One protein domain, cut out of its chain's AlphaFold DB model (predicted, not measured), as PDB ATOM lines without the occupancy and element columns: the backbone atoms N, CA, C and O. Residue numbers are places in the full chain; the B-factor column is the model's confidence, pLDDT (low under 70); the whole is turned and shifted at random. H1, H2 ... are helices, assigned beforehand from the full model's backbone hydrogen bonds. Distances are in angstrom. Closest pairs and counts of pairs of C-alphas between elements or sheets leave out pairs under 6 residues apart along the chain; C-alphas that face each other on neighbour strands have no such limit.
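Overview. This is residues 75 to 220 of the 294 residues of the protein "Dc-stamp domain-containing protein 1-like protein" of Lasius niger (UniProt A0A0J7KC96). One very long helix, H3, makes the long axis; H1 and H2 pack on its first part as an up-and-down bundle of three, and H4 crosses near its other end, about perpendicular. From the end of H4 the short H5 folds back, and the small H6 and H7 return the chain to H3. The printed part has 146 residues with seven named helices, H1 to H7 in order, and no named strand: all helix. It is loose, with a radius of gyration of the C-alphas of 19.3 A, and flat, spanning 60 by 42 by 22 A.

Along the chain. H1, residues 75 to 87, begins at C-alpha 75, (207.820, 211.389, 193.363). H2 is residues 94 to 108, 21.7 A long; H3, residues 112 to 151, 58.9 A; H4, residues 158 to 182, 36.4 A. H5 is residues 185 to 191, H6 197 to 201 and H7 203 to 207, ending at C-alpha 207, (208.457, 189.377, 204.250).

Arrangement. H1 and H2 form a helical hairpin at a steep tilt of 41 degrees, with closest C-alphas Lys 79 and Ser 95, 6.1 A. H2 and H3, also a hairpin, have a shallow tilt of 10 degrees; C-alphas Ile 106 and Ile 115 are closest, 5.4 A. H3 is the hub, touching H6 too, at C-alphas Ala 136 and Cys 201, 4.8 A. H3 and H4 are close but not clearly touching: C-alphas Phe 144 and Arg 165, 7.4 A. Every O i to N i+4 pair is within hydrogen-bond range in H1, H2, H3, H6 and H7; H4 has 19 of 21, H5 2 of 3.

Size, cuts and confidence. The printed part has no cut, and no link is long. Residues 208 to 220 hold no named element. Mean pLDDT of the printed part is 73.1; residues 146 to 173 and 193 to 211, among others, are under 70.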
ATOM      1  N   MET A  75     207.885 211.395 191.901       82.00
ATOM      2  CA  MET A  75     207.820 211.389 193.363       82.00
ATOM      3  C   MET A  75     206.509 211.976 193.878       82.00
ATOM      4  O   MET A  75     205.907 211.430 194.800       82.00
ATOM      5  N   LYS A  76     206.044 213.066 193.264       85.25
ATOM      6  CA  LYS A  76     204.770 213.686 193.612       85.25
ATOM      7  C   LYS A  76     203.602 212.735 193.363       85.25
ATOM      8  O   LYS A  76     202.762 212.566 194.240       85.25
ATOM      9  N   ARG A  77     203.582 212.070 192.204       85.44
ATOM     10  CA  ARG A  77     202.527 211.108 191.865       85.44
ATOM     11  C   ARG A  77     202.528 209.901 192.805       85.44
ATOM     12  O   ARG A  77     201.471 209.497 193.268       85.44
ATOM     13  N   LEU A  78     203.710 209.377 193.136       82.12
ATOM     14  CA  LEU A  78     203.865 208.291 194.109       82.12
ATOM     15  C   LEU A  78     203.371 208.694 195.503       82.12
ATOM     16  O   LEU A  78     202.716 207.895 196.168       82.12
ATOM     17  N   LYS A  79     203.656 209.929 195.938       81.88
ATOM     18  CA  LYS A  79     203.156 210.463 197.211       81.88
ATOM     19  C   LYS A  79     201.629 210.543 197.212       81.88
ATOM     20  O   LYS A  79     201.006 210.020 198.122       81.88
ATOM     21  N   GLU A  80     201.033 211.130 196.176       83.00
ATOM     22  CA  GLU A  80     199.575 211.260 196.055       83.00
ATOM     23  C   GLU A  80     198.864 209.894 196.019       83.00
ATOM     24  O   GLU A  80     197.857 209.706 196.699       83.00
ATOM     25  N   GLU A  81     199.393 208.932 195.255       77.94
ATOM     26  CA  GLU A  81     198.825 207.581 195.147       77.94
ATOM     27  C   GLU A  81     198.930 206.805 196.473       77.94
ATOM     28  O   GLU A  81     197.962 206.164 196.884       77.94
ATOM     29  N   ASN A  82     200.071 206.881 197.166       75.06
ATOM     30  CA  ASN A  82     200.254 206.209 198.454       75.06
ATOM     31  C   ASN A  82     199.416 206.857 199.567       75.06
ATOM     32  O   ASN A  82     198.717 206.139 200.276       75.06
ATOM     33  N   ASP A  83     199.407 208.190 199.672       80.75
ATOM     34  CA  ASP A  83     198.627 208.911 200.690       80.75
ATOM     35  C   ASP A  83     197.132 208.609 200.574       80.75
ATOM     36  O   ASP A  83     196.451 208.412 201.580       80.75
ATOM     37  N   TYR A  84     196.627 208.529 199.341       76.25
ATOM     38  CA  TYR A  84     195.245 208.148 199.076       76.25
ATOM     39  C   TYR A  84     194.936 206.720 199.551       76.25
ATOM     40  O   TYR A  84     193.877 206.461 200.124       76.25
ATOM     41  N   LEU A  85     195.853 205.775 199.328       68.94
ATOM     42  CA  LEU A  85     195.681 204.386 199.756       68.94
ATOM     43  C   LEU A  85     195.802 204.207 201.273       68.94
ATOM     44  O   LEU A  85     195.128 203.323 201.813       68.94
ATOM     45  N   ASP A  86     196.641 205.005 201.931       70.56
ATOM     46  CA  ASP A  86     196.824 205.005 203.385       70.56
ATOM     47  C   ASP A  86     195.589 205.601 204.085       70.56
ATOM     48  O   ASP A  86     195.074 205.006 205.034       70.56
ATOM     49  N   GLU A  87     195.019 206.692 203.553       74.00
ATOM     50  CA  GLU A  87     193.769 207.290 204.058       74.00
ATOM     51  C   GLU A  87     192.584 206.313 203.961       74.00
ATOM     52  O   GLU A  87     191.783 206.198 204.887       74.00
ATOM     53  N   LEU A  88     192.499 205.533 202.877       65.19
ATOM     54  CA  LEU A  88     191.483 204.482 202.727       65.19
ATOM     55  C   LEU A  88     191.647 203.306 203.703       65.19
ATOM     56  O   LEU A  88     190.727 202.492 203.829       65.19
ATOM     57  N   GLN A  89     192.818 203.161 204.324       61.34
ATOM     58  CA  GLN A  89     193.164 202.049 205.211       61.34
ATOM     59  C   GLN A  89     193.242 202.452 206.688       61.34
ATOM     60  O   GLN A  89     193.506 201.575 207.510       61.34
ATOM     61  N   ASP A  90     192.984 203.726 207.010       61.19
ATOM     62  CA  ASP A  90     193.165 204.305 208.350       61.19
ATOM     63  C   ASP A  90     194.577 204.031 208.911       61.19
ATOM     64  O   ASP A  90     194.764 203.724 210.088       61.19
ATOM     65  N   ASP A  91     195.581 204.074 208.026       59.84
ATOM     66  CA  ASP A  91     196.993 203.875 208.362       59.84
ATOM     67  C   ASP A  91     197.716 205.230 208.462       59.84
ATOM     68  O   ASP A  91     197.267 206.253 207.937       59.84
ATOM     69  N   THR A  92     198.849 205.264 209.158       64.19
ATOM     70  CA  THR A  92     199.682 206.471 209.236       64.19
ATOM     71  C   THR A  92     200.292 206.784 207.873       64.19
ATOM     72  O   THR A  92     200.765 205.876 207.193       64.19
ATOM     73  N   LYS A  93     200.336 208.068 207.492       70.00
ATOM     74  CA  LYS A  93     200.937 208.521 206.228       70.00
ATOM     75  C   LYS A  93     202.423 208.177 206.172       70.00
ATOM     76  O   LYS A  93     203.264 208.904 206.701       70.00
ATOM     77  N   ARG A  94     202.754 207.082 205.488       69.56
ATOM     78  CA  ARG A  94     204.131 206.577 205.367       69.56
ATOM     79  C   ARG A  94     205.026 207.528 204.571       69.56
ATOM     80  O   ARG A  94     206.234 207.586 204.780       69.56
ATOM     81  N   SER A  95     204.433 208.292 203.657       74.94
ATOM     82  CA  SER A  95     205.141 209.254 202.810       74.94
ATOM     83  C   SER A  95     205.816 210.377 203.606       74.94
ATOM     84  O   SER A  95     206.923 210.787 203.253       74.94
ATOM     85  N   ASP A  96     205.191 210.836 204.693       77.31
ATOM     86  CA  ASP A  96     205.706 211.914 205.534       77.31
ATOM     87  C   ASP A  96     206.898 211.431 206.382       77.31
ATOM     88  O   ASP A  96     207.876 212.160 206.549       77.31
ATOM     89  N   GLU A  97     206.886 210.170 206.831       76.25
ATOM     90  CA  GLU A  97     208.020 209.549 207.535       76.25
ATOM     91  C   GLU A  97     209.246 209.397 206.624       76.25
ATOM     92  O   GLU A  97     210.375 209.711 207.018       76.25
ATOM     93  N   ILE A  98     209.028 208.952 205.381       77.44
ATOM     94  CA  ILE A  98     210.078 208.832 204.359       77.44
ATOM     95  C   ILE A  98     210.645 210.217 204.031       77.44
ATOM     96  O   ILE A  98     211.860 210.396 203.935       77.44
ATOM     97  N   GLU A  99     209.783 211.218 203.874       81.19
ATOM     98  CA  GLU A  99     210.201 212.590 203.614       81.19
ATOM     99  C   GLU A  99     211.066 213.145 204.746       81.19
ATOM    100  O   GLU A  99     212.184 213.589 204.487       81.19
ATOM    101  N   GLU A 100     210.620 213.019 205.994       83.31
ATOM    102  CA  GLU A 100     211.360 213.505 207.157       83.31
ATOM    103  C   GLU A 100     212.709 212.781 207.336       83.31
ATOM    104  O   GLU A 100     213.722 213.414 207.663       83.31
ATOM    105  N   LYS A 101     212.756 211.459 207.103       82.19
ATOM    106  CA  LYS A 101     213.994 210.659 207.134       82.19
ATOM    107  C   LYS A 101     215.008 211.208 206.133       82.19
ATOM    108  O   LYS A 101     216.124 211.562 206.519       82.19
ATOM    109  N   HIS A 102     214.612 211.333 204.869       81.19
ATOM    110  CA  HIS A 102     215.513 211.741 203.788       81.19
ATOM    111  C   HIS A 102     215.868 213.228 203.831       81.19
ATOM    112  O   HIS A 102     216.991 213.595 203.498       81.19
ATOM    113  N   GLU A 103     214.981 214.100 204.313       84.12
ATOM    114  CA  GLU A 103     215.311 215.511 204.551       84.12
ATOM    115  C   GLU A 103     216.391 215.675 205.625       84.12
ATOM    116  O   GLU A 103     217.317 216.473 205.459       84.12
ATOM    117  N   LYS A 104     216.332 214.883 206.704       84.25
ATOM    118  CA  LYS A 104     217.384 214.867 207.731       84.25
ATOM    119  C   LYS A 104     218.715 214.357 207.184       84.25
ATOM    120  O   LYS A 104     219.760 214.825 207.636       84.25
ATOM    121  N   GLU A 105     218.705 213.414 206.246       78.94
ATOM    122  CA  GLU A 105     219.925 212.947 205.577       78.94
ATOM    123  C   GLU A 105     220.499 214.002 204.633       78.94
ATOM    124  O   GLU A 105     221.694 214.293 204.700       78.94
ATOM    125  N   ILE A 106     219.648 214.667 203.849       82.62
ATOM    126  CA  ILE A 106     220.045 215.795 202.997       82.62
ATOM    127  C   ILE A 106     220.610 216.942 203.847       82.62
ATOM    128  O   ILE A 106     221.615 217.541 203.479       82.62
ATOM    129  N   ALA A 107     220.033 217.227 205.016       82.50
ATOM    130  CA  ALA A 107     220.549 218.254 205.924       82.50
ATOM    131  C   ALA A 107     221.921 217.895 206.532       82.50
ATOM    132  O   ALA A 107     222.679 218.784 206.922       82.50
ATOM    133  N   LYS A 108     222.249 216.601 206.624       84.31
ATOM    134  CA  LYS A 108     223.549 216.096 207.101       84.31
ATOM    135  C   LYS A 108     224.578 215.931 205.978       84.31
ATOM    136  O   LYS A 108     225.752 215.700 206.281       84.31
ATOM    137  N   ALA A 109     224.155 216.042 204.719       85.38
ATOM    138  CA  ALA A 109     225.007 215.918 203.546       85.38
ATOM    139  C   ALA A 109     226.149 216.943 203.586       85.38
ATOM    140  O   ALA A 109     225.938 218.136 203.816       85.38
ATOM    141  N   LYS A 110     227.381 216.481 203.351       85.88
ATOM    142  CA  LYS A 110     228.577 217.339 203.334       85.88
ATOM    143  C   LYS A 110     228.981 217.710 201.915       85.88
ATOM    144  O   LYS A 110     229.691 218.696 201.718       85.88
ATOM    145  N   SER A 111     228.557 216.911 200.941       89.25
ATOM    146  CA  SER A 111     228.908 217.065 199.541       89.25
ATOM    147  C   SER A 111     227.671 217.129 198.644       89.25
ATOM    148  O   SER A 111     226.601 216.621 198.968       89.25
ATOM    149  N   GLU A 112     227.831 217.740 197.469       88.38
ATOM    150  CA  GLU A 112     226.821 217.714 196.405       88.38
ATOM    151  C   GLU A 112     226.476 216.271 195.987       88.38
ATOM    152  O   GLU A 112     225.326 215.979 195.672       88.38
ATOM    153  N   ALA A 113     227.453 215.359 196.031       89.06
ATOM    154  CA  ALA A 113     227.249 213.946 195.730       89.06
ATOM    155  C   ALA A 113     226.328 213.277 196.757       89.06
ATOM    156  O   ALA A 113     225.406 212.571 196.359       89.06
ATOM    157  N   ASP A 114     226.511 213.575 198.045       89.44
ATOM    158  CA  ASP A 114     225.684 213.037 199.132       89.44
ATOM    159  C   ASP A 114     224.215 213.462 198.960       89.44
ATOM    160  O   ASP A 114     223.305 212.672 199.190       89.44
ATOM    161  N   ILE A 115     223.973 214.700 198.506       90.44
ATOM    162  CA  ILE A 115     222.617 215.206 198.237       90.44
ATOM    163  C   ILE A 115     221.959 214.400 197.113       90.44
ATOM    164  O   ILE A 115     220.801 213.999 197.237       90.44
ATOM    165  N   TYR A 116     222.670 214.167 196.007       90.56
ATOM    166  CA  TYR A 116     222.132 213.402 194.880       90.56
ATOM    167  C   TYR A 116     221.938 211.924 195.209       90.56
ATOM    168  O   TYR A 116     220.960 211.326 194.766       90.56
ATOM    169  N   GLU A 117     222.825 211.351 196.017       90.12
ATOM    170  CA  GLU A 117     222.677 209.989 196.514       90.12
ATOM    171  C   GLU A 117     221.451 209.857 197.427       90.12
ATOM    172  O   GLU A 117     220.641 208.959 197.214       90.12
ATOM    173  N   ALA A 118     221.248 210.788 198.366       89.44
ATOM    174  CA  ALA A 118     220.064 210.808 199.228       89.44
ATOM    175  C   ALA A 118     218.764 210.978 198.422       89.44
ATOM    176  O   ALA A 118     217.793 210.259 198.650       89.44
ATOM    177  N   LYS A 119     218.746 211.865 197.414       89.00
ATOM    178  CA  LYS A 119     217.596 212.008 196.500       89.00
ATOM    179  C   LYS A 119     217.273 210.706 195.769       89.00
ATOM    180  O   LYS A 119     216.108 210.318 195.689       89.00
ATOM    181  N   TYR A 120     218.296 210.018 195.266       89.88
ATOM    182  CA  TYR A 120     218.116 208.739 194.590       89.88
ATOM    183  C   TYR A 120     217.610 207.652 195.553       89.88
ATOM    184  O   TYR A 120     216.635 206.968 195.244       89.88
ATOM    185  N   LYS A 121     218.195 207.548 196.754       89.75
ATOM    186  CA  LYS A 121     217.746 206.630 197.813       89.75
ATOM    187  C   LYS A 121     216.282 206.875 198.203       89.75
ATOM    188  O   LYS A 121     215.517 205.912 198.233       89.75
ATOM    189  N   LYS A 122     215.864 208.137 198.387       88.56
ATOM    190  CA  LYS A 122     214.458 208.523 198.641       88.56
ATOM    191  C   LYS A 122     213.523 207.974 197.564       88.56
ATOM    192  O   LYS A 122     212.491 207.389 197.879       88.56
ATOM    193  N   LYS A 123     213.895 208.128 196.289       89.38
ATOM    194  CA  LYS A 123     213.085 207.662 195.156       89.38
ATOM    195  C   LYS A 123     212.970 206.134 195.103       89.38
ATOM    196  O   LYS A 123     211.895 205.610 194.817       89.38
ATOM    197  N   ILE A 124     214.053 205.414 195.400       89.12
ATOM    198  CA  ILE A 124     214.051 203.944 195.465       89.12
ATOM    199  C   ILE A 124     213.176 203.433 196.617       89.12
ATOM    200  O   ILE A 124     212.396 202.503 196.408       89.12
ATOM    201  N   GLU A 125     213.257 204.057 197.795       86.88
ATOM    202  CA  GLU A 125     212.409 203.725 198.949       86.88
ATOM    203  C   GLU A 125     210.925 203.943 198.614       86.88
ATOM    204  O   GLU A 125     210.121 203.023 198.758       86.88
ATOM    205  N   ALA A 126     210.572 205.091 198.024       86.00
ATOM    206  CA  ALA A 126     209.198 205.385 197.609       86.00
ATOM    207  C   ALA A 126     208.643 204.396 196.563       86.00
ATOM    208  O   ALA A 126     207.496 203.959 196.670       86.00
ATOM    209  N   ARG A 127     209.449 204.002 195.566       87.12
ATOM    210  CA  ARG A 127     209.052 202.985 194.572       87.12
ATOM    211  C   ARG A 127     208.849 201.612 195.198       87.12
ATOM    212  O   ARG A 127     207.929 200.896 194.814       87.12
ATOM    213  N   CYS A 128     209.715 201.224 196.131       86.69
ATOM    214  CA  CYS A 128     209.558 199.969 196.853       86.69
ATOM    215  C   CYS A 128     208.224 199.940 197.611       86.69
ATOM    216  O   CYS A 128     207.464 198.980 197.474       86.69
ATOM    217  N   GLU A 129     207.902 201.020 198.322       81.12
ATOM    218  CA  GLU A 129     206.646 201.143 199.061       81.12
ATOM    219  C   GLU A 129     205.423 201.124 198.138       81.12
ATOM    220  O   GLU A 129     204.462 200.409 198.415       81.12
ATOM    221  N   GLU A 130     205.475 201.792 196.981       83.75
ATOM    222  CA  GLU A 130     204.409 201.720 195.968       83.75
ATOM    223  C   GLU A 130     204.165 200.274 195.502       83.75
ATOM    224  O   GLU A 130     203.020 199.825 195.414       83.75
ATOM    225  N   GLN A 131     205.224 199.503 195.231       84.00
ATOM    226  CA  GLN A 131     205.069 198.103 194.818       84.00
ATOM    227  C   GLN A 131     204.426 197.247 195.912       84.00
ATOM    228  O   GLN A 131     203.604 196.378 195.607       84.00
ATOM    229  N   LEU A 132     204.757 197.500 197.180       79.69
ATOM    230  CA  LEU A 132     204.149 196.804 198.311       79.69
ATOM    231  C   LEU A 132     202.682 197.201 198.485       79.69
ATOM    232  O   LEU A 132     201.834 196.314 198.603       79.69
ATOM    233  N   SER A 133     202.362 198.492 198.397       76.31
ATOM    234  CA  SER A 133     200.990 199.007 198.447       76.31
ATOM    235  C   SER A 133     200.124 198.421 197.330       76.31
ATOM    236  O   SER A 133     199.035 197.901 197.587       76.31
ATOM    237  N   ARG A 134     200.634 198.382 196.095       81.12
ATOM    238  CA  ARG A 134     199.939 197.770 194.948       81.12
ATOM    239  C   ARG A 134     199.815 196.257 195.078       81.12
ATOM    240  O   ARG A 134     198.804 195.679 194.671       81.12
ATOM    241  N   GLY A 135     200.823 195.597 195.646       79.94
ATOM    242  CA  GLY A 135     200.771 194.176 195.985       79.94
ATOM    243  C   GLY A 135     199.661 193.870 196.992       79.94
ATOM    244  O   GLY A 135     198.852 192.967 196.767       79.94
ATOM    245  N   ALA A 136     199.573 194.668 198.057       75.75
ATOM    246  CA  ALA A 136     198.539 194.557 199.080       75.75
ATOM    247  C   ALA A 136     197.138 194.824 198.509       75.75
ATOM    248  O   ALA A 136     196.194 194.083 198.794       75.75
ATOM    249  N   GLU A 137     196.997 195.833 197.646       75.19
ATOM    250  CA  GLU A 137     195.739 196.133 196.968       75.19
ATOM    251  C   GLU A 137     195.277 194.962 196.090       75.19
ATOM    252  O   GLU A 137     194.139 194.506 196.219       75.19
ATOM    253  N   ARG A 138     196.167 194.406 195.257       81.19
ATOM    254  CA  ARG A 138     195.856 193.231 194.426       81.19
ATOM    255  C   ARG A 138     195.494 192.007 195.257       81.19
ATOM    256  O   ARG A 138     194.590 191.268 194.876       81.19
ATOM    257  N   CYS A 139     196.163 191.797 196.392       78.62
ATOM    258  CA  CYS A 139     195.812 190.734 197.332       78.62
ATOM    259  C   CYS A 139     194.373 190.899 197.843       78.62
ATOM    260  O   CYS A 139     193.575 189.961 197.756       78.62
ATOM    261  N   ARG A 140     193.994 192.109 198.277       74.50
ATOM    262  CA  ARG A 140     192.626 192.407 198.730       74.50
ATOM    263  C   ARG A 140     191.595 192.231 197.617       74.50
ATOM    264  O   ARG A 140     190.562 191.603 197.840       74.50
ATOM    265  N   GLN A 141     191.888 192.724 196.413       75.12
ATOM    266  CA  GLN A 141     191.029 192.542 195.239       75.12
ATOM    267  C   GLN A 141     190.850 191.055 194.890       75.12
ATOM    268  O   GLN A 141     189.744 190.624 194.568       75.12
ATOM    269  N   GLY A 142     191.914 190.254 194.992       77.88
ATOM    270  CA  GLY A 142     191.865 188.809 194.768       77.88
ATOM    271  C   GLY A 142     190.969 188.090 195.776       77.88
ATOM    272  O   GLY A 142     190.115 187.294 195.382       77.88
ATOM    273  N   ILE A 143     191.101 188.415 197.066       73.81
ATOM    274  CA  ILE A 143     190.229 187.875 198.121       73.81
ATOM    275  C   ILE A 143     188.767 188.258 197.856       73.81
ATOM    276  O   ILE A 143     187.884 187.402 197.911       73.81
ATOM    277  N   PHE A 144     188.513 189.518 197.492       69.25
ATOM    278  CA  PHE A 144     187.178 189.992 197.138       69.25
ATOM    279  C   PHE A 144     186.593 189.241 195.931       69.25
ATOM    280  O   PHE A 144     185.447 188.797 195.972       69.25
ATOM    281  N   SER A 145     187.387 189.033 194.876       70.00
ATOM    282  CA  SER A 145     186.976 188.278 193.686       70.00
ATOM    283  C   SER A 145     186.604 186.827 194.021       70.00
ATOM    284  O   SER A 145     185.552 186.344 193.593       70.00
ATOM    285  N   LEU A 146     187.408 186.152 194.850       68.81
ATOM    286  CA  LEU A 146     187.134 184.783 195.300       68.81
ATOM    287  C   LEU A 146     185.850 184.686 196.133       68.81
ATOM    288  O   LEU A 146     185.090 183.724 195.991       68.81
ATOM    289  N   LEU A 147     185.589 185.677 196.986       65.94
ATOM    290  CA  LEU A 147     184.382 185.725 197.811       65.94
ATOM    291  C   LEU A 147     183.136 186.043 196.979       65.94
ATOM    292  O   LEU A 147     182.112 185.387 197.155       65.94
ATOM    293  N   SER A 148     183.239 186.952 196.009       63.56
ATOM    294  CA  SER A 148     182.151 187.250 195.067       63.56
ATOM    295  C   SER A 148     181.736 186.011 194.257       63.56
ATOM    296  O   SER A 148     180.546 185.706 194.140       63.56
ATOM    297  N   TYR A 149     182.714 185.218 193.797       66.06
ATOM    298  CA  TYR A 149     182.459 183.938 193.127       66.06
ATOM    299  C   TYR A 149     181.777 182.918 194.054       66.06
ATOM    300  O   TYR A 149     180.821 182.252 193.656       66.06
ATOM    301  N   ARG A 150     182.224 182.816 195.315       62.66
ATOM    302  CA  ARG A 150     181.628 181.923 196.328       62.66
ATOM    303  C   ARG A 150     180.189 182.300 196.693       62.66
ATOM    304  O   ARG A 150     179.402 181.397 196.961       62.66
ATOM    305  N   ILE A 151     179.850 183.589 196.696       65.62
ATOM    306  CA  ILE A 151     178.506 184.095 197.027       65.62
ATOM    307  C   ILE A 151     177.601 184.162 195.766       65.62
ATOM    308  O   ILE A 151     176.417 184.466 195.862       65.62
ATOM    309  N   ASN A 152     178.112 183.779 194.585       61.22
ATOM    310  CA  ASN A 152     177.383 183.719 193.307       61.22
ATOM    311  C   ASN A 152     176.762 185.071 192.893       61.22
ATOM    312  O   ASN A 152     175.646 185.148 192.375       61.22
ATOM    313  N   ILE A 153     177.506 186.155 193.126       61.69
ATOM    314  CA  ILE A 153     177.108 187.535 192.827       61.69
ATOM    315  C   ILE A 153     177.596 187.906 191.417       61.69
ATOM    316  O   ILE A 153     178.490 188.724 191.235       61.69
ATOM    317  N   ASN A 154     177.054 187.268 190.380       55.78
ATOM    318  CA  ASN A 154     177.564 187.448 189.011       55.78
ATOM    319  C   ASN A 154     177.023 188.692 188.283       55.78
ATOM    320  O   ASN A 154     177.362 188.898 187.121       55.78
ATOM    321  N   ASN A 155     176.147 189.494 188.902       53.47
ATOM    322  CA  ASN A 155     175.361 190.470 188.145       53.47
ATOM    323  C   ASN A 155     174.931 191.706 188.947       53.47
ATOM    324  O   ASN A 155     173.759 192.075 188.920       53.47
ATOM    325  N   ILE A 156     175.846 192.327 189.701       52.50
ATOM    326  CA  ILE A 156     175.507 193.554 190.433       52.50
ATOM    327  C   ILE A 156     176.372 194.731 189.978       52.50
ATOM    328  O   ILE A 156     177.592 194.620 189.878       52.50
ATOM    329  N   GLU A 157     175.688 195.837 189.665       50.72
ATOM    330  CA  GLU A 157     176.241 197.138 189.292       50.72
ATOM    331  C   GLU A 157     177.429 197.542 190.174       50.72
ATOM    332  O   GLU A 157     177.461 197.290 191.380       50.72
ATOM    333  N   THR A 158     178.387 198.240 189.565       54.34
ATOM    334  CA  THR A 158     179.634 198.726 190.176       54.34
ATOM    335  C   THR A 158     179.442 199.433 191.526       54.34
ATOM    336  O   THR A 158     180.308 199.310 192.392       54.34
ATOM    337  N   ASN A 159     178.294 200.075 191.760       48.78
ATOM    338  CA  ASN A 159     177.951 200.746 193.022       48.78
ATOM    339  C   ASN A 159     177.707 199.781 194.201       48.78
ATOM    340  O   ASN A 159     177.989 200.125 195.346       48.78
ATOM    341  N   PHE A 160     177.243 198.553 193.952       50.69
ATOM    342  CA  PHE A 160     177.066 197.544 195.004       50.69
ATOM    343  C   PHE A 160     178.393 196.887 195.395       50.69
ATOM    344  O   PHE A 160     178.537 196.409 196.516       50.69
ATOM    345  N   SER A 161     179.397 196.908 194.508       53.47
ATOM    346  CA  SER A 161     180.728 196.363 194.808       53.47
ATOM    347  C   SER A 161     181.417 197.102 195.958       53.47
ATOM    348  O   SER A 161     182.084 196.465 196.768       53.47
ATOM    349  N   GLN A 162     181.202 198.417 196.083       58.50
ATOM    350  CA  GLN A 162     181.761 199.220 197.170       58.50
ATOM    351  C   GLN A 162     181.073 198.916 198.505       58.50
ATOM    352  O   GLN A 162     181.754 198.727 199.507       58.50
ATOM    353  N   SER A 163     179.753 198.729 198.488       60.28
ATOM    354  CA  SER A 163     178.986 198.330 199.672       60.28
ATOM    355  C   SER A 163     179.311 196.896 200.124       60.28
ATOM    356  O   SER A 163     179.439 196.646 201.317       60.28
ATOM    357  N   ILE A 164     179.556 195.957 199.195       63.66
ATOM    358  CA  ILE A 164     180.090 194.627 199.547       63.66
ATOM    359  C   ILE A 164     181.518 194.751 200.089       63.66
ATOM    360  O   ILE A 164     181.870 194.026 201.011       63.66
ATOM    361  N   ARG A 165     182.359 195.636 199.534       61.16
ATOM    362  CA  ARG A 165     183.739 195.833 200.010       61.16
ATOM    363  C   ARG A 165     183.751 196.295 201.466       61.16
ATOM    364  O   ARG A 165     184.493 195.725 202.257       61.16
ATOM    365  N   GLU A 166     182.912 197.271 201.801       64.06
ATOM    366  CA  GLU A 166     182.699 197.751 203.173       64.06
ATOM    367  C   GLU A 166     182.141 196.635 204.063       64.06
ATOM    368  O   GLU A 166     182.757 196.298 205.067       64.06
ATOM    369  N   ALA A 167     181.078 195.948 203.631       67.00
ATOM    370  CA  ALA A 167     180.490 194.839 204.384       67.00
ATOM    371  C   ALA A 167     181.461 193.667 204.607       67.00
ATOM    372  O   ALA A 167     181.358 192.962 205.605       67.00
ATOM    373  N   LEU A 168     182.394 193.434 203.681       66.50
ATOM    374  CA  LEU A 168     183.417 192.405 203.804       66.50
ATOM    375  C   LEU A 168     184.468 192.801 204.839       66.50
ATOM    376  O   LEU A 168     184.832 191.981 205.679       66.50
ATOM    377  N   ILE A 169     184.951 194.043 204.772       66.06
ATOM    378  CA  ILE A 169     185.887 194.592 205.756       66.06
ATOM    379  C   ILE A 169     185.257 194.520 207.150       66.06
ATOM    380  O   ILE A 169     185.888 193.977 208.055       66.06
ATOM    381  N   ASP A 170     183.995 194.931 207.279       67.38
ATOM    382  CA  ASP A 170     183.230 194.832 208.521       67.38
ATOM    383  C   ASP A 170     183.052 193.379 208.964       67.38
ATOM    384  O   ASP A 170     183.289 193.066 210.121       67.38
ATOM    385  N   MET A 171     182.722 192.448 208.060       68.19
ATOM    386  CA  MET A 171     182.567 191.029 208.409       68.19
ATOM    387  C   MET A 171     183.853 190.407 208.960       68.19
ATOM    388  O   MET A 171     183.798 189.609 209.898       68.19
ATOM    389  N   PHE A 172     185.006 190.716 208.360       69.88
ATOM    390  CA  PHE A 172     186.294 190.235 208.860       69.88
ATOM    391  C   PHE A 172     186.707 190.961 210.145       69.88
ATOM    392  O   PHE A 172     187.305 190.320 211.008       69.88
ATOM    393  N   GLY A 173     186.352 192.242 210.297       68.56
ATOM    394  CA  GLY A 173     186.505 193.005 211.539       68.56
ATOM    395  C   GLY A 173     185.705 192.392 212.690       68.56
ATOM    396  O   GLY A 173     186.282 191.968 213.684       68.56
ATOM    397  N   ASP A 174     184.405 192.189 212.496       70.00
ATOM    398  CA  ASP A 174     183.497 191.566 213.466       70.00
ATOM    399  C   ASP A 174     183.942 190.155 213.867       70.00
ATOM    400  O   ASP A 174     183.824 189.736 215.021       70.00
ATOM    401  N   ALA A 175     184.412 189.371 212.894       70.94
ATOM    402  CA  ALA A 175     184.875 188.015 213.141       70.94
ATOM    403  C   ALA A 175     186.225 188.006 213.885       70.94
ATOM    404  O   ALA A 175     186.461 187.117 214.708       70.94
ATOM    405  N   TYR A 176     187.083 189.000 213.635       69.62
ATOM    406  CA  TYR A 176     188.307 189.237 214.396       69.62
ATOM    407  C   TYR A 176     187.990 189.634 215.843       69.62
ATOM    408  O   TYR A 176     188.511 188.997 216.758       69.62
ATOM    409  N   ASP A 177     187.090 190.596 216.055       74.81
ATOM    410  CA  ASP A 177     186.713 191.086 217.386       74.81
ATOM    411  C   ASP A 177     186.074 189.973 218.226       74.81
ATOM    412  O   ASP A 177     186.505 189.702 219.345       74.81
ATOM    413  N   LYS A 178     185.145 189.204 217.642       79.50
ATOM    414  CA  LYS A 178     184.559 188.027 218.311       79.50
ATOM    415  C   LYS A 178     185.595 186.962 218.641       79.50
ATOM    416  O   LYS A 178     185.491 186.316 219.683       79.50
ATOM    417  N   CYS A 179     186.576 186.741 217.767       76.19
ATOM    418  CA  CYS A 179     187.669 185.822 218.059       76.19
ATOM    419  C   CYS A 179     188.486 186.335 219.252       76.19
ATOM    420  O   CYS A 179     188.724 185.571 220.187       76.19
ATOM    421  N   TYR A 180     188.850 187.621 219.247       74.69
ATOM    422  CA  TYR A 180     189.667 188.263 220.275       74.69
ATOM    423  C   TYR A 180     188.986 188.255 221.650       74.69
ATOM    424  O   TYR A 180     189.628 187.936 222.647       74.69
ATOM    425  N   ASP A 181     187.677 188.507 221.688       80.88
ATOM    426  CA  ASP A 181     186.871 188.501 222.915       80.88
ATOM    427  C   ASP A 181     186.647 187.093 223.490       80.88
ATOM    428  O   ASP A 181     186.399 186.931 224.687       80.88
ATOM    429  N   THR A 182     186.728 186.053 222.654       83.62
ATOM    430  CA  THR A 182     186.440 184.668 223.066       83.62
ATOM    431  C   THR A 182     187.669 183.953 223.630       83.62
ATOM    432  O   THR A 182     187.535 183.020 224.427       83.62
ATOM    433  N   VAL A 183     188.878 184.344 223.224       82.50
ATOM    434  CA  VAL A 183     190.107 183.618 223.569       82.50
ATOM    435  C   VAL A 183     191.007 184.416 224.514       82.50
ATOM    436  O   VAL A 183     190.975 185.638 224.583       82.50
ATOM    437  N   THR A 184     191.857 183.717 225.268       78.25
ATOM    438  CA  THR A 184     192.837 184.376 226.150       78.25
ATOM    439  C   THR A 184     193.812 185.248 225.349       78.25
ATOM    440  O   THR A 184     194.167 184.879 224.234       78.25
ATOM    441  N   VAL A 185     194.312 186.345 225.930       71.38
ATOM    442  CA  VAL A 185     195.183 187.343 225.263       71.38
ATOM    443  C   VAL A 185     196.340 186.717 224.462       71.38
ATOM    444  O   VAL A 185     196.624 187.137 223.343       71.38
ATOM    445  N   PHE A 186     196.973 185.662 224.987       65.06
ATOM    446  CA  PHE A 186     198.049 184.938 224.293       65.06
ATOM    447  C   PHE A 186     197.561 184.094 223.102       65.06
ATOM    448  O   PHE A 186     198.265 183.963 222.104       65.06
ATOM    449  N   ALA A 187     196.359 183.522 223.193       69.38
ATOM    450  CA  ALA A 187     195.738 182.758 222.115       69.38
ATOM    451  C   ALA A 187     195.126 183.671 221.038       69.38
ATOM    452  O   ALA A 187     195.126 183.302 219.866       69.38
ATOM    453  N   ALA A 188     194.673 184.871 221.416       68.94
ATOM    454  CA  ALA A 188     194.124 185.871 220.500       68.94
ATOM    455  C   ALA A 188     195.174 186.308 219.478       68.94
ATOM    456  O   ALA A 188     194.910 186.345 218.275       68.94
ATOM    457  N   TRP A 189     196.402 186.527 219.956       65.00
ATOM    458  CA  TRP A 189     197.540 186.883 219.117       65.00
ATOM    459  C   TRP A 189     197.893 185.811 218.068       65.00
ATOM    460  O   TRP A 189     198.327 186.156 216.976       65.00
ATOM    461  N   LEU A 190     197.676 184.521 218.346       65.75
ATOM    462  CA  LEU A 190     198.012 183.440 217.406       65.75
ATOM    463  C   LEU A 190     196.844 183.064 216.477       65.75
ATOM    464  O   LEU A 190     197.052 182.794 215.296       65.75
ATOM    465  N   LEU A 191     195.622 183.001 217.015       69.88
ATOM    466  CA  LEU A 191     194.455 182.446 216.319       69.88
ATOM    467  C   LEU A 191     193.638 183.501 215.575       69.88
ATOM    468  O   LEU A 191     193.105 183.209 214.509       69.88
ATOM    469  N   CYS A 192     193.545 184.713 216.122       70.75
ATOM    470  CA  CYS A 192     192.702 185.768 215.561       70.75
ATOM    471  C   CYS A 192     193.481 186.660 214.589       70.75
ATOM    472  O   CYS A 192     192.924 187.164 213.619       70.75
ATOM    473  N   TRP A 193     194.793 186.796 214.784       61.75
ATOM    474  CA  TRP A 193     195.670 187.605 213.931       61.75
ATOM    475  C   TRP A 193     195.630 187.259 212.423       61.75
ATOM    476  O   TRP A 193     195.549 188.192 211.621       61.75
ATOM    477  N   PRO A 194     195.553 185.977 211.998       60.97
ATOM    478  CA  PRO A 194     195.417 185.601 210.586       60.97
ATOM    479  C   PRO A 194     194.105 186.044 209.925       60.97
ATOM    480  O   PRO A 194     194.030 186.086 208.701       60.97
ATOM    481  N   MET A 195     193.061 186.345 210.706       59.44
ATOM    482  CA  MET A 195     191.763 186.780 210.173       59.44
ATOM    483  C   MET A 195     191.729 188.260 209.796       59.44
ATOM    484  O   MET A 195     190.817 188.681 209.084       59.44
ATOM    485  N   LYS A 196     192.722 189.054 210.211       61.84
ATOM    486  CA  LYS A 196     192.823 190.444 209.771       61.84
ATOM    487  C   LYS A 196     193.241 190.442 208.296       61.84
ATOM    488  O   LYS A 196     194.362 190.059 207.969       61.84
ATOM    489  N   LEU A 197     192.367 190.889 207.389       59.03
ATOM    490  CA  LEU A 197     192.694 191.023 205.956       59.03
ATOM    491  C   LEU A 197     193.926 191.904 205.724       59.03
ATOM    492  O   LEU A 197     194.677 191.689 204.771       59.03
ATOM    493  N   THR A 198     194.159 192.868 206.618       58.03
ATOM    494  CA  THR A 198     195.390 193.648 206.610       58.03
ATOM    495  C   THR A 198     196.598 192.774 206.915       58.03
ATOM    496  O   THR A 198     197.576 192.917 206.221       58.03
ATOM    497  N   PHE A 199     196.559 191.796 207.820       58.75
ATOM    498  CA  PHE A 199     197.712 190.924 208.075       58.75
ATOM    499  C   PHE A 199     198.054 190.001 206.890       58.75
ATOM    500  O   PHE A 199     199.217 189.884 206.518       58.75
ATOM    501  N   VAL A 200     197.051 189.387 206.251       64.12
ATOM    502  CA  VAL A 200     197.271 188.471 205.110       64.12
ATOM    503  C   VAL A 200     197.814 189.204 203.882       64.12
ATOM    504  O   VAL A 200     198.644 188.662 203.154       64.12
ATOM    505  N   CYS A 201     197.348 190.433 203.647       68.25
ATOM    506  CA  CYS A 201     197.751 191.223 202.488       68.25
ATOM    507  C   CYS A 201     198.860 192.246 202.773       68.25
ATOM    508  O   CYS A 201     199.421 192.786 201.821       68.25
ATOM    509  N   ASN A 202     199.214 192.508 204.035       63.97
ATOM    510  CA  ASN A 202     200.327 193.385 204.396       63.97
ATOM    511  C   ASN A 202     201.638 192.597 204.318       63.97
ATOM    512  O   ASN A 202     202.172 192.065 205.295       63.97
ATOM    513  N   LEU A 203     202.137 192.524 203.085       58.62
ATOM    514  CA  LEU A 203     203.358 191.834 202.685       58.62
ATOM    515  C   LEU A 203     204.586 192.272 203.512       58.62
ATOM    516  O   LEU A 203     205.496 191.472 203.716       58.62
ATOM    517  N   VAL A 204     204.592 193.509 204.031       55.94
ATOM    518  CA  VAL A 204     205.683 194.097 204.829       55.94
ATOM    519  C   VAL A 204     205.898 193.336 206.141       55.94
ATOM    520  O   VAL A 204     207.031 193.022 206.510       55.94
ATOM    521  N   GLN A 205     204.815 192.960 206.829       51.88
ATOM    522  CA  GLN A 205     204.889 192.179 208.071       51.88
ATOM    523  C   GLN A 205     205.260 190.711 207.818       51.88
ATOM    524  O   GLN A 205     205.885 190.087 208.673       51.88
ATOM    525  N   ALA A 206     204.931 190.177 206.636       51.50
ATOM    526  CA  ALA A 206     205.195 188.788 206.266       51.50
ATOM    527  C   ALA A 206     206.591 188.547 205.651       51.50
ATOM    528  O   ALA A 206     207.105 187.434 205.752       51.50
ATOM    529  N   LEU A 207     207.214 189.552 205.019       54.44
ATOM    530  CA  LEU A 207     208.457 189.377 204.250       54.44
ATOM    531  C   LEU A 207     209.733 189.941 204.897       54.44
ATOM    532  O   LEU A 207     210.808 189.729 204.338       54.44
ATOM    533  N   GLY A 208     209.676 190.655 206.032       54.47
ATOM    534  CA  GLY A 208     210.912 191.224 206.604       54.47
ATOM    535  C   GLY A 208     210.812 192.465 207.494       54.47
ATOM    536  O   GLY A 208     211.852 192.969 207.913       54.47
ATOM    537  N   GLY A 209     209.613 192.953 207.823       59.25
ATOM    538  CA  GLY A 209     209.431 194.093 208.725       59.25
ATOM    539  C   GLY A 209     209.715 195.456 208.077       59.25
ATOM    540  O   GLY A 209     209.897 195.558 206.865       59.25
ATOM    541  N   ALA A 210     209.760 196.509 208.901       61.47
ATOM    542  CA  ALA A 210     209.809 197.919 208.479       61.47
ATOM    543  C   ALA A 210     211.050 198.334 207.653       61.47
ATOM    544  O   ALA A 210     211.092 199.441 207.136       61.47
ATOM    545  N   ASN A 211     212.048 197.456 207.492       67.56
ATOM    546  CA  ASN A 211     213.289 197.747 206.760       67.56
ATOM    547  C   ASN A 211     213.329 197.130 205.347       67.56
ATOM    548  O   ASN A 211     214.370 197.146 204.687       67.56
ATOM    549  N   ILE A 212     212.223 196.555 204.857       81.00
ATOM    550  CA  ILE A 212     212.161 195.970 203.506       81.00
ATOM    551  C   ILE A 212     212.516 196.993 202.428       81.00
ATOM    552  O   ILE A 212     213.266 196.662 201.505       81.00
ATOM    553  N   CYS A 213     212.017 198.218 202.561       82.00
ATOM    554  CA  CYS A 213     212.254 199.282 201.593       82.00
ATOM    555  C   CYS A 213     213.446 200.168 201.925       82.00
ATOM    556  O   CYS A 213     213.717 201.098 201.173       82.00
ATOM    557  N   ASP A 214     214.214 199.834 202.969       85.38
ATOM    558  CA  ASP A 214     215.424 200.580 203.286       85.38
ATOM    559  C   ASP A 214     216.421 200.452 202.117       85.38
ATOM    560  O   ASP A 214     216.790 199.322 201.750       85.38
ATOM    561  N   PRO A 215     216.815 201.569 201.479       84.19
ATOM    562  CA  PRO A 215     217.722 201.555 200.336       84.19
ATOM    563  C   PRO A 215     219.181 201.333 200.761       84.19
ATOM    564  O   PRO A 215     220.042 201.080 199.910       84.19
ATOM    565  N   GLU A 216     219.473 201.408 202.061       82.88
ATOM    566  CA  GLU A 216     220.819 201.262 202.599       82.88
ATOM    567  C   GLU A 216     221.385 199.859 202.323       82.88
ATOM    568  O   GLU A 216     220.745 198.832 202.556       82.88
ATOM    569  N   GLY A 217     222.588 199.808 201.743       80.00
ATOM    570  CA  GLY A 217     223.227 198.559 201.313       80.00
ATOM    571  C   GLY A 217     222.628 197.902 200.058       80.00
ATOM    572  O   GLY A 217     223.156 196.882 199.619       80.00
ATOM    573  N   LYS A 218     221.565 198.467 199.464       82.94
ATOM    574  CA  LYS A 218     220.978 198.021 198.178       82.94
ATOM    575  C   LYS A 218     221.294 198.963 197.018       82.94
ATOM    576  O   LYS A 218     221.202 198.562 195.862       82.94
ATOM    577  N   VAL A 219     221.643 200.207 197.332       84.88
ATOM    578  CA  VAL A 219     222.150 201.197 196.381       84.88
ATOM    579  C   VAL A 219     223.675 201.200 196.446       84.88
ATOM    580  O   VAL A 219     224.243 201.276 197.536       84.88
ATOM    581  N   ASP A 220     224.328 201.126 195.285       82.75
ATOM    582  CA  ASP A 220     225.787 201.191 195.194       82.75
ATOM    583  C   ASP A 220     226.309 202.506 195.786       82.75
ATOM    584  O   ASP A 220     225.946 203.605 195.354       82.75
TER     585      ASP A 220